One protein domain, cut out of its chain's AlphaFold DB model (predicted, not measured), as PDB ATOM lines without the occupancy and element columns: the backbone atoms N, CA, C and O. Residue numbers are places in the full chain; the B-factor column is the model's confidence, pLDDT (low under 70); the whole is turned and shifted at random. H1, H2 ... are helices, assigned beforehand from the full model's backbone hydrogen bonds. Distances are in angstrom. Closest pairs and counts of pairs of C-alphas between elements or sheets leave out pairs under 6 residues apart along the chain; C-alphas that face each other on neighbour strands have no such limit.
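AT A GLANCE: This is residues 608 to 734 of the 1280 residues of an uncharacterized protein of Porphyra umbilicalis (UniProt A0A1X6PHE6). Two helices, H2 and H4, lie side by side and run opposite ways as the core, with H1 crossing them on one side and H6 crossing H4 on the opposite side. H3 and the short H5 lie at opposite ends of H2, and two long loops, residues 617 to 633 and 649 to 685, extend on opposite sides of the helices. The printed part has 127 residues with six named helices, H1 to H6 in chain order, and no named strand. The class is all helix, with under half of the residues, 62 of 127, in named elements. The whole is compact, with a radius of gyration of the C-alphas of 14.0 A, and spans 40 by 35 by 30 A.

HOW THE PARTS SIT: The hub is H2, residues 634 to 648, which touches four other helices. H4, residues 699 to 710, touches it at a shallow tilt of 24 degrees, opposite ways; their closest C-alphas, of Ile 644 and Ala 702, are 5.1 A apart. H1, residues 608 to 616, touches H2 at a steep tilt of 63 degrees, the same way, with the C-alphas of Ile 609 and Gly 639 closest at 4.3 A. With residues 701 to 705 alone, H4 touches H1, closest at the C-alphas of Val 616 and Val 701, 6.4 A. H6, residues 722 to 733, touches H4 with residues 728 to 732 alone, at a steep tilt of 61 degrees, opposite ways; the C-alphas of Ala 706 and Ile 728 are closest, at 5.6 A. H2 and H6 are close but not clearly touching, and H1 and H6 are apart. H3, residues 686 to 695, touches residues 646 to 648 of H2, closest at the C-alphas of Leu 646 and Phe 689, 5.9 A. H5, residues 714 to 717, only just touches H2, with 3 pairs of C-alphas within 8 A; those of Val 634 and Leu 716 are closest, at 6.2 A. In H1, H2 and H4 every O i to N i+4 pair is within hydrogen-bond range; H3 has 5 of 6 and H6 7 of 8, and H5 is too short for such a pair.

IN THESE COORDINATES: H2 is 21.4 A long, from C-alpha 634 at (190.878, 239.947, 136.886) to C-alpha 648 at (192.396, 260.772, 141.456). H6 measures 16.3 A, H4 16.0 A, H3 14.8 A, H1 12.6 A and H5 5.0 A. H6 ends with C-alpha 733 at (189.563, 256.196, 155.343).

THE WHOLE: The C-alphas farthest apart, of Ala 621 and Val 670, are 40.6 A apart. The printed part has no cut. The links H1 to H2 and H2 to H3 are long; the other three are tight. Residues 652 to 653 pair antiparallel with 656 to 657. Mean pLDDT of the printed part is 82.7; residues 620 to 629, 667 to 673 and 734 are under 70.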
ATOM      1  N   ALA A 608     187.211 247.368 130.293       86.12
ATOM      2  CA  ALA A 608     186.965 247.223 131.718       86.12
ATOM      3  C   ALA A 608     186.943 248.585 132.421       86.12
ATOM      4  O   ALA A 608     186.176 248.760 133.368       86.12
ATOM      5  N   ILE A 609     187.717 249.557 131.927       88.75
ATOM      6  CA  ILE A 609     187.649 250.959 132.366       88.75
ATOM      7  C   ILE A 609     186.304 251.573 131.950       88.75
ATOM      8  O   ILE A 609     185.601 252.123 132.798       88.75
ATOM      9  N   CYS A 610     185.894 251.405 130.685       87.12
ATOM     10  CA  CYS A 610     184.600 251.895 130.189       87.12
ATOM     11  C   CYS A 610     183.418 251.298 130.975       87.12
ATOM     12  O   CYS A 610     182.501 252.016 131.369       87.12
ATOM     13  N   LYS A 611     183.460 249.988 131.263       82.75
ATOM     14  CA  LYS A 611     182.469 249.276 132.088       82.75
ATOM     15  C   LYS A 611     182.451 249.754 133.543       82.75
ATOM     16  O   LYS A 611     181.368 249.872 134.112       82.75
ATOM     17  N   ALA A 612     183.609 250.020 134.149       86.31
ATOM     18  CA  ALA A 612     183.694 250.518 135.522       86.31
ATOM     19  C   ALA A 612     183.123 251.942 135.638       86.31
ATOM     20  O   ALA A 612     182.236 252.196 136.454       86.31
ATOM     21  N   LEU A 613     183.567 252.855 134.770       87.94
ATOM     22  CA  LEU A 613     183.112 254.245 134.760       87.94
ATOM     23  C   LEU A 613     181.641 254.366 134.342       87.94
ATOM     24  O   LEU A 613     180.875 255.037 135.025       87.94
ATOM     25  N   GLY A 614     181.203 253.670 133.289       84.31
ATOM     26  CA  GLY A 614     179.828 253.746 132.774       84.31
ATOM     27  C   GLY A 614     178.735 253.267 133.741       84.31
ATOM     28  O   GLY A 614     177.575 253.664 133.587       84.31
ATOM     29  N   ARG A 615     179.103 252.450 134.741       79.88
ATOM     30  CA  ARG A 615     178.233 252.026 135.855       79.88
ATOM     31  C   ARG A 615     178.153 253.059 136.982       79.88
ATOM     32  O   ARG A 615     177.100 253.189 137.593       79.88
ATOM     33  N   VAL A 616     179.244 253.778 137.261       83.06
ATOM     34  CA  VAL A 616     179.317 254.749 138.371       83.06
ATOM     35  C   VAL A 616     178.895 256.155 137.937       83.06
ATOM     36  O   VAL A 616     178.272 256.868 138.717       83.06
ATOM     37  N   LEU A 617     179.193 256.561 136.702       86.81
ATOM     38  CA  LEU A 617     178.843 257.869 136.141       86.81
ATOM     39  C   LEU A 617     177.354 257.924 135.767       86.81
ATOM     40  O   LEU A 617     176.992 257.801 134.601       86.81
ATOM     41  N   VAL A 618     176.481 258.095 136.760       79.69
ATOM     42  CA  VAL A 618     175.026 258.228 136.578       79.69
ATOM     43  C   VAL A 618     174.516 259.584 137.065       79.69
ATOM     44  O   VAL A 618     174.986 260.124 138.063       79.69
ATOM     45  N   SER A 619     173.533 260.139 136.356       71.19
ATOM     46  CA  SER A 619     172.901 261.431 136.662       71.19
ATOM     47  C   SER A 619     171.739 261.340 137.666       71.19
ATOM     48  O   SER A 619     171.203 262.361 138.093       71.19
ATOM     49  N   THR A 620     171.344 260.129 138.065       65.81
ATOM     50  CA  THR A 620     170.366 259.872 139.133       65.81
ATOM     51  C   THR A 620     171.046 259.758 140.496       65.81
ATOM     52  O   THR A 620     172.168 259.263 140.579       65.81
ATOM     53  N   ALA A 621     170.344 260.138 141.570       52.91
ATOM     54  CA  ALA A 621     170.815 259.916 142.937       52.91
ATOM     55  C   ALA A 621     171.164 258.433 143.164       52.91
ATOM     56  O   ALA A 621     170.429 257.539 142.740       52.91
ATOM     57  N   VAL A 622     172.304 258.195 143.811       47.75
ATOM     58  CA  VAL A 622     172.901 256.869 143.993       47.75
ATOM     59  C   VAL A 622     172.029 256.027 144.940       47.75
ATOM     60  O   VAL A 622     171.920 256.384 146.114       47.75
ATOM     61  N   PRO A 623     171.442 254.891 144.499       41.38
ATOM     62  CA  PRO A 623     171.065 253.830 145.432       41.38
ATOM     63  C   PRO A 623     172.355 253.383 146.122       41.38
ATOM     64  O   PRO A 623     173.341 253.206 145.415       41.38
ATOM     65  N   SER A 624     172.348 253.275 147.456       45.06
ATOM     66  CA  SER A 624     173.523 253.137 148.343       45.06
ATOM     67  C   SER A 624     174.800 252.567 147.700       45.06
ATOM     68  O   SER A 624     174.772 251.565 146.991       45.06
ATOM     69  N   LEU A 625     175.957 253.161 148.039       48.47
ATOM     70  CA  LEU A 625     177.310 252.828 147.531       48.47
ATOM     71  C   LEU A 625     177.709 251.328 147.611       48.47
ATOM     72  O   LEU A 625     178.719 250.923 147.041       48.47
ATOM     73  N   GLU A 626     176.904 250.516 148.290       41.53
ATOM     74  CA  GLU A 626     176.998 249.069 148.475       41.53
ATOM     75  C   GLU A 626     176.396 248.250 147.309       41.53
ATOM     76  O   GLU A 626     176.689 247.064 147.179       41.53
ATOM     77  N   ALA A 627     175.575 248.847 146.434       43.78
ATOM     78  CA  ALA A 627     174.778 248.140 145.419       43.78
ATOM     79  C   ALA A 627     175.536 247.719 144.134       43.78
ATOM     80  O   ALA A 627     174.923 247.275 143.157       43.78
ATOM     81  N   ASN A 628     176.866 247.840 144.098       55.59
ATOM     82  CA  ASN A 628     177.672 247.428 142.945       55.59
ATOM     83  C   ASN A 628     177.777 245.893 142.846       55.59
ATOM     84  O   ASN A 628     178.186 245.223 143.793       55.59
ATOM     85  N   LYS A 629     177.482 245.322 141.665       60.84
ATOM     86  CA  LYS A 629     177.716 243.889 141.383       60.84
ATOM     87  C   LYS A 629     179.178 243.533 141.680       60.84
ATOM     88  O   LYS A 629     180.081 244.162 141.126       60.84
ATOM     89  N   ALA A 630     179.394 242.504 142.500       71.00
ATOM     90  CA  ALA A 630     180.725 242.077 142.927       71.00
ATOM     91  C   ALA A 630     181.678 241.841 141.741       71.00
ATOM     92  O   ALA A 630     181.307 241.235 140.732       71.00
ATOM     93  N   ILE A 631     182.930 242.289 141.876       83.31
ATOM     94  CA  ILE A 631     183.966 242.063 140.866       83.31
ATOM     95  C   ILE A 631     184.367 240.581 140.886       83.31
ATOM     96  O   ILE A 631     184.906 240.092 141.879       83.31
ATOM     97  N   THR A 632     184.130 239.879 139.775       82.81
ATOM     98  CA  THR A 632     184.389 238.434 139.624       82.81
ATOM     99  C   THR A 632     185.577 238.092 138.721       82.81
ATOM    100  O   THR A 632     186.011 236.943 138.710       82.81
ATOM    101  N   THR A 633     186.133 239.048 137.966       86.75
ATOM    102  CA  THR A 633     187.217 238.785 136.999       86.75
ATOM    103  C   THR A 633     188.433 239.685 137.208       86.75
ATOM    104  O   THR A 633     188.326 240.819 137.677       86.75
ATOM    105  N   VAL A 634     189.613 239.190 136.816       86.12
ATOM    106  CA  VAL A 634     190.878 239.947 136.886       86.12
ATOM    107  C   VAL A 634     190.848 241.171 135.964       86.12
ATOM    108  O   VAL A 634     191.328 242.232 136.352       86.12
ATOM    109  N   ALA A 635     190.241 241.052 134.777       85.81
ATOM    110  CA  ALA A 635     190.074 242.170 133.850       85.81
ATOM    111  C   ALA A 635     189.192 243.278 134.452       85.81
ATOM    112  O   ALA A 635     189.585 244.441 134.441       85.81
ATOM    113  N   ALA A 636     188.055 242.919 135.062       86.38
ATOM    114  CA  ALA A 636     187.197 243.886 135.742       86.38
ATOM    115  C   ALA A 636     187.911 244.540 136.937       86.38
ATOM    116  O   ALA A 636     187.870 245.763 137.054       86.38
ATOM    117  N   MET A 637     188.610 243.762 137.773       90.94
ATOM    118  CA  MET A 637     189.412 244.276 138.897       90.94
ATOM    119  C   MET A 637     190.412 245.341 138.430       90.94
ATOM    120  O   MET A 637     190.410 246.470 138.919       90.94
ATOM    121  N   ARG A 638     191.209 245.000 137.418       90.12
ATOM    122  CA  ARG A 638     192.163 245.896 136.765       90.12
ATOM    123  C   ARG A 638     191.501 247.178 136.246       90.12
ATOM    124  O   ARG A 638     191.982 248.263 136.556       90.12
ATOM    125  N   GLY A 639     190.391 247.060 135.515       90.88
ATOM    126  CA  GLY A 639     189.655 248.210 134.980       90.88
ATOM    127  C   GLY A 639     189.157 249.173 136.062       90.88
ATOM    128  O   GLY A 639     189.276 250.382 135.890       90.88
ATOM    129  N   HIS A 640     188.684 248.661 137.206       92.69
ATOM    130  CA  HIS A 640     188.272 249.507 138.335       92.69
ATOM    131  C   HIS A 640     189.466 250.228 138.974       92.69
ATOM    132  O   HIS A 640     189.377 251.422 139.246       92.69
ATOM    133  N   VAL A 641     190.599 249.545 139.171       93.69
ATOM    134  CA  VAL A 641     191.815 250.164 139.732       93.69
ATOM    135  C   VAL A 641     192.362 251.256 138.808       93.69
ATOM    136  O   VAL A 641     192.665 252.353 139.269       93.69
ATOM    137  N   MET A 642     192.420 251.002 137.500       94.06
ATOM    138  CA  MET A 642     192.876 251.986 136.513       94.06
ATOM    139  C   MET A 642     191.903 253.163 136.375       94.06
ATOM    140  O   MET A 642     192.343 254.303 136.242       94.06
ATOM    141  N   ALA A 643     190.592 252.917 136.486       93.75
ATOM    142  CA  ALA A 643     189.592 253.976 136.577       93.75
ATOM    143  C   ALA A 643     189.794 254.849 137.831       93.75
ATOM    144  O   ALA A 643     189.703 256.068 137.730       93.75
ATOM    145  N   ILE A 644     190.143 254.276 138.991       94.25
ATOM    146  CA  ILE A 644     190.497 255.060 140.191       94.25
ATOM    147  C   ILE A 644     191.723 255.945 139.917       94.25
ATOM    148  O   ILE A 644     191.681 257.135 140.217       94.25
ATOM    149  N   THR A 645     192.783 255.411 139.302       93.31
ATOM    150  CA  THR A 645     193.981 256.197 138.941       93.31
ATOM    151  C   THR A 645     193.676 257.316 137.937       93.31
ATOM    152  O   THR A 645     194.227 258.404 138.064       93.31
ATOM    153  N   LEU A 646     192.757 257.104 136.988       93.38
ATOM    154  CA  LEU A 646     192.269 258.165 136.096       93.38
ATOM    155  C   LEU A 646     191.500 259.263 136.859       93.38
ATOM    156  O   LEU A 646     191.634 260.437 136.536       93.38
ATOM    157  N   MET A 647     190.707 258.890 137.868       93.06
ATOM    158  CA  MET A 647     189.875 259.822 138.641       93.06
ATOM    159  C   MET A 647     190.658 260.652 139.675       93.06
ATOM    160  O   MET A 647     190.310 261.804 139.901       93.06
ATOM    161  N   VAL A 648     191.675 260.092 140.345       90.69
ATOM    162  CA  VAL A 648     192.396 260.772 141.456       90.69
ATOM    163  C   VAL A 648     193.919 260.836 141.288       90.69
ATOM    164  O   VAL A 648     194.644 261.046 142.268       90.69
ATOM    165  N   GLY A 649     194.396 260.647 140.057       89.81
ATOM    166  CA  GLY A 649     195.808 260.709 139.689       89.81
ATOM    167  C   GLY A 649     196.644 259.511 140.148       89.81
ATOM    168  O   GLY A 649     196.166 258.563 140.786       89.81
ATOM    169  N   TYR A 650     197.933 259.565 139.813       90.50
ATOM    170  CA  TYR A 650     198.905 258.535 140.169       90.50
ATOM    171  C   TYR A 650     199.176 258.489 141.683       90.50
ATOM    172  O   TYR A 650     199.151 259.518 142.364       90.50
ATOM    173  N   PRO A 651     199.453 257.301 142.252       88.69
ATOM    174  CA  PRO A 651     199.921 257.208 143.628       88.69
ATOM    175  C   PRO A 651     201.321 257.824 143.742       88.69
ATOM    176  O   PRO A 651     202.238 257.439 143.019       88.69
ATOM    177  N   VAL A 652     201.497 258.751 144.684       88.00
ATOM    178  CA  VAL A 652     202.794 259.374 144.978       88.00
ATOM    179  C   VAL A 652     203.467 258.635 146.135       88.00
ATOM    180  O   VAL A 652     202.856 258.434 147.187       88.00
ATOM    181  N   VAL A 653     204.727 258.240 145.954       85.19
ATOM    182  CA  VAL A 653     205.585 257.639 146.987       85.19
ATOM    183  C   VAL A 653     206.896 258.419 147.019       85.19
ATOM    184  O   VAL A 653     207.480 258.687 145.974       85.19
ATOM    185  N   ASP A 654     207.322 258.844 148.210       84.75
ATOM    186  CA  ASP A 654     208.544 259.635 148.433       84.75
ATOM    187  C   ASP A 654     208.667 260.893 147.540       84.75
ATOM    188  O   ASP A 654     209.758 261.323 147.178       84.75
ATOM    189  N   GLY A 655     207.526 261.500 147.187       83.12
ATOM    190  CA  GLY A 655     207.445 262.691 146.331       83.12
ATOM    191  C   GLY A 655     207.443 262.419 144.821       83.12
ATOM    192  O   GLY A 655     207.345 263.367 144.047       83.12
ATOM    193  N   HIS A 656     207.499 261.154 144.394       83.75
ATOM    194  CA  HIS A 656     207.483 260.751 142.986       83.75
ATOM    195  C   HIS A 656     206.209 259.970 142.626       83.75
ATOM    196  O   HIS A 656     205.738 259.134 143.399       83.75
ATOM    197  N   GLU A 657     205.651 260.224 141.441       88.06
ATOM    198  CA  GLU A 657     204.526 259.449 140.905       88.06
ATOM    199  C   GLU A 657     204.968 258.027 140.533       88.06
ATOM    200  O   GLU A 657     205.945 257.828 139.808       88.06
ATOM    201  N   VAL A 658     204.234 257.023 141.016       88.62
ATOM    202  CA  VAL A 658     204.502 255.610 140.729       88.62
ATOM    203  C   VAL A 658     203.597 255.140 139.592       88.62
ATOM    204  O   VAL A 658     202.457 254.722 139.802       88.62
ATOM    205  N   VAL A 659     204.135 255.186 138.372       89.69
ATOM    206  CA  VAL A 659     203.490 254.657 137.162       89.69
ATOM    207  C   VAL A 659     203.865 253.182 136.990       89.69
ATOM    208  O   VAL A 659     205.037 252.840 136.853       89.69
ATOM    209  N   LEU A 660     202.869 252.293 136.988       89.06
ATOM    210  CA  LEU A 660     203.059 250.839 136.872       89.06
ATOM    211  C   LEU A 660     202.715 250.328 135.464       89.06
ATOM    212  O   LEU A 660     201.939 249.385 135.319       89.06
ATOM    213  N   ALA A 661     203.250 250.976 134.430       87.00
ATOM    214  CA  ALA A 661     202.970 250.640 133.034       87.00
ATOM    215  C   ALA A 661     203.559 249.281 132.604       87.00
ATOM    216  O   ALA A 661     204.621 248.855 133.064       87.00
ATOM    217  N   GLY A 662     202.855 248.609 131.696       83.44
ATOM    218  CA  GLY A 662     203.321 247.444 130.958       83.44
ATOM    219  C   GLY A 662     204.388 247.795 129.910       83.44
ATOM    220  O   GLY A 662     204.688 248.966 129.683       83.44
ATOM    221  N   PRO A 663     204.973 246.778 129.254       78.44
ATOM    222  CA  PRO A 663     206.037 246.963 128.272       78.44
ATOM    223  C   PRO A 663     205.534 247.454 126.905       78.44
ATOM    224  O   PRO A 663     206.343 247.916 126.109       78.44
ATOM    225  N   GLU A 664     204.234 247.321 126.617       74.12
ATOM    226  CA  GLU A 664     203.614 247.608 125.317       74.12
ATOM    227  C   GLU A 664     202.270 248.349 125.519       74.12
ATOM    228  O   GLU A 664     201.578 248.073 126.509       74.12
ATOM    229  N   PRO A 665     201.878 249.279 124.622       71.75
ATOM    230  CA  PRO A 665     200.612 250.011 124.716       71.75
ATOM    231  C   PRO A 665     199.360 249.143 124.527       71.75
ATOM    232  O   PRO A 665     199.334 248.165 123.783       71.75
ATOM    233  N   HIS A 666     198.248 249.558 125.131       72.25
ATOM    234  CA  HIS A 666     196.953 248.911 124.982       72.25
ATOM    235  C   HIS A 666     196.481 248.970 123.526       72.25
ATOM    236  O   HIS A 666     195.995 249.988 123.046       72.25
ATOM    237  N   GLY A 667     196.550 247.833 122.840       62.84
ATOM    238  CA  GLY A 667     196.317 247.783 121.395       62.84
ATOM    239  C   GLY A 667     197.286 246.803 120.766       62.84
ATOM    240  O   GLY A 667     196.856 245.851 120.119       62.84
ATOM    241  N   GLU A 668     198.552 246.968 121.121       57.28
ATOM    242  CA  GLU A 668     199.717 246.301 120.565       57.28
ATOM    243  C   GLU A 668     200.207 245.245 121.577       57.28
ATOM    244  O   GLU A 668     200.331 245.532 122.765       57.28
ATOM    245  N   GLY A 669     200.432 244.000 121.141       48.38
ATOM    246  CA  GLY A 669     201.065 242.974 121.984       48.38
ATOM    247  C   GLY A 669     200.181 241.866 122.579       48.38
ATOM    248  O   GLY A 669     198.946 241.897 122.575       48.38
ATOM    249  N   VAL A 670     200.850 240.829 123.098       43.06
ATOM    250  CA  VAL A 670     200.225 239.602 123.634       43.06
ATOM    251  C   VAL A 670     199.714 239.829 125.061       43.06
ATOM    252  O   VAL A 670     200.436 240.302 125.937       43.06
ATOM    253  N   SER A 671     198.481 239.394 125.342       51.12
ATOM    254  CA  SER A 671     197.694 239.683 126.560       51.12
ATOM    255  C   SER A 671     198.314 239.345 127.932       51.12
ATOM    256  O   SER A 671     197.718 239.667 128.960       51.12
ATOM    257  N   ARG A 672     199.488 238.703 127.987       48.56
ATOM    258  CA  ARG A 672     200.063 238.079 129.195       48.56
ATOM    259  C   ARG A 672     201.004 238.966 130.033       48.56
ATOM    260  O   ARG A 672     201.394 238.530 131.111       48.56
ATOM    261  N   LYS A 673     201.377 240.176 129.588       61.28
ATOM    262  CA  LYS A 673     202.321 241.075 130.309       61.28
ATOM    263  C   LYS A 673     201.823 242.514 130.508       61.28
ATOM    264  O   LYS A 673     202.603 243.455 130.478       61.28
ATOM    265  N   ARG A 674     200.525 242.707 130.711       72.06
ATOM    266  CA  ARG A 674     199.946 244.044 130.895       72.06
ATOM    267  C   ARG A 674     200.135 244.572 132.336       72.06
ATOM    268  O   ARG A 674     199.889 243.823 133.280       72.06
ATOM    269  N   GLY A 675     200.508 245.842 132.506       84.94
ATOM    270  CA  GLY A 675     200.677 246.554 133.787       84.94
ATOM    271  C   GLY A 675     199.371 247.156 134.334       84.94
ATOM    272  O   GLY A 675     198.328 246.518 134.249       84.94
ATOM    273  N   TRP A 676     199.403 248.346 134.936       90.31
ATOM    274  CA  TRP A 676     198.267 248.988 135.631       90.31
ATOM    275  C   TRP A 676     198.119 250.488 135.320       90.31
ATOM    276  O   TRP A 676     197.445 251.204 136.056       90.31
ATOM    277  N   ASP A 677     198.748 250.988 134.257       90.88
ATOM    278  CA  ASP A 677     198.703 252.411 133.905       90.88
ATOM    279  C   ASP A 677     197.471 252.793 133.045       90.88
ATOM    280  O   ASP A 677     197.358 252.329 131.912       90.88
ATOM    281  N   PRO A 678     196.541 253.658 133.488       91.31
ATOM    282  CA  PRO A 678     195.388 254.041 132.666       91.31
ATOM    283  C   PRO A 678     195.740 254.560 131.257       91.31
ATOM    284  O   PRO A 678     194.995 254.266 130.321       91.31
ATOM    285  N   ALA A 679     196.868 255.251 131.055       89.81
ATOM    286  CA  ALA A 679     197.250 255.757 129.734       89.81
ATOM    287  C   ALA A 679     197.801 254.650 128.810       89.81
ATOM    288  O   ALA A 679     197.183 254.335 127.793       89.81
ATOM    289  N   VAL A 680     198.924 254.021 129.171       87.62
ATOM    290  CA  VAL A 680     199.587 252.964 128.387       87.62
ATOM    291  C   VAL A 680     198.751 251.688 128.376       87.62
ATOM    292  O   VAL A 680     198.447 251.160 127.317       87.62
ATOM    293  N   ASP A 681     198.345 251.193 129.539       86.62
ATOM    294  CA  ASP A 681     197.702 249.886 129.724       86.62
ATOM    295  C   ASP A 681     196.177 249.899 129.534       86.62
ATOM    296  O   ASP A 681     195.558 248.833 129.383       86.62
ATOM    297  N   GLY A 682     195.574 251.090 129.599       86.06
ATOM    298  CA  GLY A 682     194.139 251.337 129.434       86.06
ATOM    299  C   GLY A 682     193.773 252.046 128.129       86.06
ATOM    300  O   GLY A 682     192.598 252.094 127.765       86.06
ATOM    301  N   GLY A 683     194.766 252.595 127.422       87.88
ATOM    302  CA  GLY A 683     194.559 253.393 126.216       87.88
ATOM    303  C   GLY A 683     193.702 254.636 126.460       87.88
ATOM    304  O   GLY A 683     192.946 255.043 125.579       87.88
ATOM    305  N   VAL A 684     193.772 255.216 127.664       90.81
ATOM    306  CA  VAL A 684     193.092 256.472 128.001       90.81
ATOM    307  C   VAL A 684     193.894 257.649 127.439       90.81
ATOM    308  O   VAL A 684     195.091 257.784 127.696       90.81
ATOM    309  N   ARG A 685     193.228 258.535 126.693       86.44
ATOM    310  CA  ARG A 685     193.810 259.790 126.182       86.44
ATOM    311  C   ARG A 685     194.224 260.718 127.336       86.44
ATOM    312  O   ARG A 685     193.444 260.923 128.265       86.44
ATOM    313  N   GLN A 686     195.417 261.317 127.265       84.25
ATOM    314  CA  GLN A 686     195.950 262.194 128.325       84.25
ATOM    315  C   GLN A 686     195.057 263.416 128.591       84.25
ATOM    316  O   GLN A 686     194.944 263.868 129.728       84.25
ATOM    317  N   GLU A 687     194.373 263.910 127.558       88.06
ATOM    318  CA  GLU A 687     193.444 265.038 127.627       88.06
ATOM    319  C   GLU A 687     192.295 264.799 128.626       88.06
ATOM    320  O   GLU A 687     191.836 265.747 129.264       88.06
ATOM    321  N   LEU A 688     191.874 263.540 128.827       90.31
ATOM    322  CA  LEU A 688     190.833 263.197 129.799       90.31
ATOM    323  C   LEU A 688     191.297 263.389 131.247       90.31
ATOM    324  O   LEU A 688     190.521 263.900 132.046       90.31
ATOM    325  N   PHE A 689     192.536 263.019 131.593       90.75
ATOM    326  CA  PHE A 689     193.046 263.122 132.970       90.75
ATOM    327  C   PHE A 689     192.964 264.562 133.477       90.75
ATOM    328  O   PHE A 689     192.358 264.828 134.512       90.75
ATOM    329  N   ALA A 690     193.533 265.487 132.700       90.56
ATOM    330  CA  ALA A 690     193.550 266.900 133.041       90.56
ATOM    331  C   ALA A 690     192.136 267.504 133.040       90.56
ATOM    332  O   ALA A 690     191.821 268.311 133.909       90.56
ATOM    333  N   PHE A 691     191.262 267.096 132.113       94.19
ATOM    334  CA  PHE A 691     189.872 267.554 132.100       94.19
ATOM    335  C   PHE A 691     189.086 267.092 133.340       94.19
ATOM    336  O   PHE A 691     188.393 267.901 133.954       94.19
ATOM    337  N   PHE A 692     189.228 265.827 133.752       94.25
ATOM    338  CA  PHE A 692     188.598 265.319 134.975       94.25
ATOM    339  C   PHE A 692     189.085 266.072 136.220       94.25
ATOM    340  O   PHE A 692     188.254 266.523 137.009       94.25
ATOM    341  N   SER A 693     190.401 266.262 136.369       91.12
ATOM    342  CA  SER A 693     190.982 266.925 137.546       91.12
ATOM    343  C   SER A 693     190.718 268.430 137.625       91.12
ATOM    344  O   SER A 693     190.676 268.966 138.728       91.12
ATOM    345  N   GLU A 694     190.568 269.118 136.488       93.75
ATOM    346  CA  GLU A 694     190.342 270.573 136.442       93.75
ATOM    347  C   GLU A 694     188.854 270.944 136.584       93.75
ATOM    348  O   GLU A 694     188.536 272.056 136.994       93.75
ATOM    349  N   VAL A 695     187.927 270.036 136.245       94.69
ATOM    350  CA  VAL A 695     186.489 270.360 136.167       94.69
ATOM    351  C   VAL A 695     185.644 269.696 137.257       94.69
ATOM    352  O   VAL A 695     184.648 270.291 137.670       94.69
ATOM    353  N   PHE A 696     186.009 268.514 137.771       94.75
ATOM    354  CA  PHE A 696     185.128 267.721 138.646       94.75
ATOM    355  C   PHE A 696     185.773 267.258 139.963       94.75
ATOM    356  O   PHE A 696     186.928 266.830 139.998       94.75
ATOM    357  N   ASP A 697     184.989 267.225 141.049       92.00
ATOM    358  CA  ASP A 697     185.351 266.478 142.263       92.00
ATOM    359  C   ASP A 697     185.144 264.975 142.019       92.00
ATOM    360  O   ASP A 697     184.083 264.385 142.255       92.00
ATOM    361  N   CYS A 698     186.210 264.341 141.543       92.25
ATOM    362  CA  CYS A 698     186.240 262.919 141.233       92.25
ATOM    363  C   CYS A 698     186.307 262.011 142.484       92.25
ATOM    364  O   CYS A 698     186.221 260.785 142.362       92.25
ATOM    365  N   GLY A 699     186.421 262.567 143.702       89.00
ATOM    366  CA  GLY A 699     186.606 261.800 144.941       89.00
ATOM    367  C   GLY A 699     185.411 260.916 145.324       89.00
ATOM    368  O   GLY A 699     185.559 259.913 146.025       89.00
ATOM    369  N   ARG A 700     184.208 261.243 144.846       88.00
ATOM    370  CA  ARG A 700     182.991 260.429 145.018       88.00
ATOM    371  C   ARG A 700     182.972 259.213 144.085       88.00
ATOM    372  O   ARG A 700     182.774 258.094 144.562       88.00
ATOM    373  N   VAL A 701     183.263 259.410 142.794       89.50
ATOM    374  CA  VAL A 701     183.434 258.322 141.809       89.50
ATOM    375  C   VAL A 701     184.527 257.358 142.268       89.50
ATOM    376  O   VAL A 701     184.300 256.150 142.334       89.50
ATOM    377  N   ALA A 702     185.689 257.887 142.664       91.38
ATOM    378  CA  ALA A 702     186.820 257.082 143.113       91.38
ATOM    379  C   ALA A 702     186.500 256.243 144.363       91.38
ATOM    380  O   ALA A 702     186.891 255.080 144.420       91.38
ATOM    381  N   ARG A 703     185.732 256.776 145.328       89.44
ATOM    382  CA  ARG A 703     185.257 256.005 146.493       89.44
ATOM    383  C   ARG A 703     184.254 254.911 146.123       89.44
ATOM    384  O   ARG A 703     184.361 253.809 146.649       89.44
ATOM    385  N   SER A 704     183.323 255.171 145.203       87.06
ATOM    386  CA  SER A 704     182.382 254.148 144.709       87.06
ATOM    387  C   SER A 704     183.114 252.981 144.025       87.06
ATOM    388  O   SER A 704     182.854 251.811 144.316       87.06
ATOM    389  N   LEU A 705     184.114 253.292 143.192       90.25
ATOM    390  CA  LEU A 705     184.998 252.293 142.584       90.25
ATOM    391  C   LEU A 705     185.853 251.557 143.634       90.25
ATOM    392  O   LEU A 705     186.017 250.339 143.546       90.25
ATOM    393  N   ALA A 706     186.370 252.265 144.645       91.31
ATOM    394  CA  ALA A 706     187.165 251.683 145.727       91.31
ATOM    395  C   ALA A 706     186.361 250.674 146.565       91.31
ATOM    396  O   ALA A 706     186.876 249.594 146.862       91.31
ATOM    397  N   TRP A 707     185.092 250.964 146.873       89.00
ATOM    398  CA  TRP A 707     184.188 250.013 147.531       89.00
ATOM    399  C   TRP A 707     184.019 248.721 146.723       89.00
ATOM    400  O   TRP A 707     184.134 247.632 147.286       89.00
ATOM    401  N   ALA A 708     183.845 248.816 145.399       87.75
ATOM    402  CA  ALA A 708     183.756 247.640 144.528       87.75
ATOM    403  C   ALA A 708     185.058 246.810 144.505       87.75
ATOM    404  O   ALA A 708     185.005 245.578 144.478       87.75
ATOM    405  N   VAL A 709     186.230 247.460 144.564       90.50
ATOM    406  CA  VAL A 709     187.536 246.779 144.661       90.50
ATOM    407  C   VAL A 709     187.717 246.089 146.015       90.50
ATOM    408  O   VAL A 709     188.114 244.924 146.056       90.50
ATOM    409  N   VAL A 710     187.409 246.766 147.125       89.38
ATOM    410  CA  VAL A 710     187.572 246.217 148.484       89.38
ATOM    411  C   VAL A 710     186.569 245.092 148.770       89.38
ATOM    412  O   VAL A 710     186.941 244.097 149.396       89.38
ATOM    413  N   GLY A 711     185.346 245.191 148.241       85.25
ATOM    414  CA  GLY A 711     184.317 244.146 148.310       85.25
ATOM    415  C   GLY A 711     184.591 242.907 147.444       85.25
ATOM    416  O   GLY A 711     183.877 241.911 147.552       85.25
ATOM    417  N   ALA A 712     185.619 242.923 146.591       87.50
ATOM    418  CA  ALA A 712     185.957 241.786 145.741       87.50
ATOM    419  C   ALA A 712     186.583 240.609 146.518       87.50
ATOM    420  O   ALA A 712     187.152 240.750 147.609       87.50
ATOM    421  N   GLN A 713     186.555 239.423 145.903       85.94
ATOM    422  CA  GLN A 713     187.206 238.230 146.448       85.94
ATOM    423  C   GLN A 713     188.708 238.460 146.698       85.94
ATOM    424  O   GLN A 713     189.404 239.107 145.909       85.94
ATOM    425  N   TYR A 714     189.222 237.896 147.795       86.81
ATOM    426  CA  TYR A 714     190.619 238.054 148.224       86.81
ATOM    427  C   TYR A 714     191.632 237.663 147.131       86.81
ATOM    428  O   TYR A 714     192.622 238.362 146.917       86.81
ATOM    429  N   ASP A 715     191.334 236.610 146.366       87.50
ATOM    430  CA  ASP A 715     192.154 236.116 145.252       87.50
ATOM    431  C   ASP A 715     192.286 237.087 144.067       87.50
ATOM    432  O   ASP A 715     193.207 236.933 143.256       87.50
ATOM    433  N   LEU A 716     191.389 238.073 143.954       88.81
ATOM    434  CA  LEU A 716     191.499 239.184 143.005       88.81
ATOM    435  C   LEU A 716     192.248 240.358 143.637       88.81
ATOM    436  O   LEU A 716     193.165 240.891 143.015       88.81
ATOM    437  N   ARG A 717     191.919 240.714 144.888       90.12
ATOM    438  CA  ARG A 717     192.575 241.813 145.621       90.12
ATOM    439  C   ARG A 717     194.081 241.605 145.771       90.12
ATOM    440  O   ARG A 717     194.835 242.523 145.479       90.12
ATOM    441  N   ARG A 718     194.541 240.386 146.090       89.44
ATOM    442  CA  ARG A 718     195.982 240.064 146.211       89.44
ATOM    443  C   ARG A 718     196.788 240.187 144.908       89.44
ATOM    444  O   ARG A 718     197.995 239.982 144.927       89.44
ATOM    445  N   ARG A 719     196.129 240.413 143.762       89.06
ATOM    446  CA  ARG A 719     196.783 240.628 142.458       89.06
ATOM    447  C   ARG A 719     197.014 242.110 142.162       89.06
ATOM    448  O   ARG A 719     197.756 242.414 141.234       89.06
ATOM    449  N   VAL A 720     196.368 243.008 142.906       91.12
ATOM    450  CA  VAL A 720     196.554 244.456 142.788       91.12
ATOM    451  C   VAL A 720     197.843 244.840 143.532       91.12
ATOM    452  O   VAL A 720     197.997 244.444 144.685       91.12
ATOM    453  N   PRO A 721     198.771 245.601 142.921       93.06
ATOM    454  CA  PRO A 721     199.999 246.046 143.578       93.06
ATOM    455  C   PRO A 721     199.754 246.800 144.896       93.06
ATOM    456  O   PRO A 721     198.901 247.686 144.955       93.06
ATOM    457  N   ASP A 722     200.564 246.531 145.926       90.94
ATOM    458  CA  ASP A 722     200.402 247.092 147.281       90.94
ATOM    459  C   ASP A 722     200.373 248.629 147.329       90.94
ATOM    460  O   ASP A 722     199.748 249.224 148.207       90.94
ATOM    461  N   VAL A 723     201.065 249.297 146.399       92.25
ATOM    462  CA  VAL A 723     201.047 250.766 146.264       92.25
ATOM    463  C   VAL A 723     199.649 251.262 145.874       92.25
ATOM    464  O   VAL A 723     199.151 252.226 146.453       92.25
ATOM    465  N   LEU A 724     198.993 250.569 144.938       92.56
ATOM    466  CA  LEU A 724     197.638 250.883 144.485       92.56
ATOM    467  C   LEU A 724     196.603 250.488 145.545       92.56
ATOM    468  O   LEU A 724     195.737 251.300 145.862       92.56
ATOM    469  N   MET A 725     196.732 249.314 146.177       93.00
ATOM    470  CA  MET A 725     195.832 248.911 147.272       93.00
ATOM    471  C   MET A 725     195.860 249.894 148.447       93.00
ATOM    472  O   MET A 725     194.800 250.310 148.909       93.00
ATOM    473  N   ARG A 726     197.042 250.358 148.881       90.50
ATOM    474  CA  ARG A 726     197.143 251.378 149.943       90.50
ATOM    475  C   ARG A 726     196.470 252.699 149.564       90.50
ATOM    476  O   ARG A 726     195.844 253.316 150.422       90.50
ATOM    477  N   ARG A 727     196.557 253.126 148.297       90.12
ATOM    478  CA  ARG A 727     195.854 254.322 147.797       90.12
ATOM    479  C   ARG A 727     194.334 254.127 147.806       90.12
ATOM    480  O   ARG A 727     193.622 255.036 148.214       90.12
ATOM    481  N   ILE A 728     193.852 252.946 147.421       91.62
ATOM    482  CA  ILE A 728     192.424 252.582 147.436       91.62
ATOM    483  C   ILE A 728     191.875 252.554 148.869       91.62
ATOM    484  O   ILE A 728     190.816 253.116 149.129       91.62
ATOM    485  N   GLU A 729     192.612 251.975 149.818       90.75
ATOM    486  CA  GLU A 729     192.229 251.990 151.235       90.75
ATOM    487  C   GLU A 729     192.251 253.395 151.854       90.75
ATOM    488  O   GLU A 729     191.424 253.687 152.716       90.75
ATOM    489  N   ALA A 730     193.180 254.265 151.440       88.75
ATOM    490  CA  ALA A 730     193.229 255.652 151.905       88.75
ATOM    491  C   ALA A 730     191.976 256.439 151.480       88.75
ATOM    492  O   ALA A 730     191.355 257.082 152.320       88.75
ATOM    493  N   LEU A 731     191.530 256.285 150.223       88.25
ATOM    494  CA  LEU A 731     190.303 256.921 149.716       88.25
ATOM    495  C   LEU A 731     189.051 256.572 150.535       88.25
ATOM    496  O   LEU A 731     188.114 257.368 150.579       88.25
ATOM    497  N   LEU A 732     189.010 255.392 151.162       86.62
ATOM    498  CA  LEU A 732     187.909 254.993 152.040       86.62
ATOM    499  C   LEU A 732     188.050 255.586 153.452       86.62
ATOM    500  O   LEU A 732     187.055 256.034 154.013       86.62
ATOM    501  N   LYS A 733     189.274 255.650 153.998       80.44
ATOM    502  CA  LYS A 733     189.563 256.196 155.343       80.44
ATOM    503  C   LYS A 733     189.335 257.708 155.434       80.44
ATOM    504  O   LYS A 733     188.821 258.180 156.441       80.44
ATOM    505  N   ASP A 734     189.632 258.451 154.369       61.28
ATOM    506  CA  ASP A 734     189.406 259.905 154.303       61.28
ATOM    507  C   ASP A 734     187.902 260.283 154.270       61.28
ATOM    508  O   ASP A 734     187.546 261.463 154.314       61.28
TER     509      ASP A 734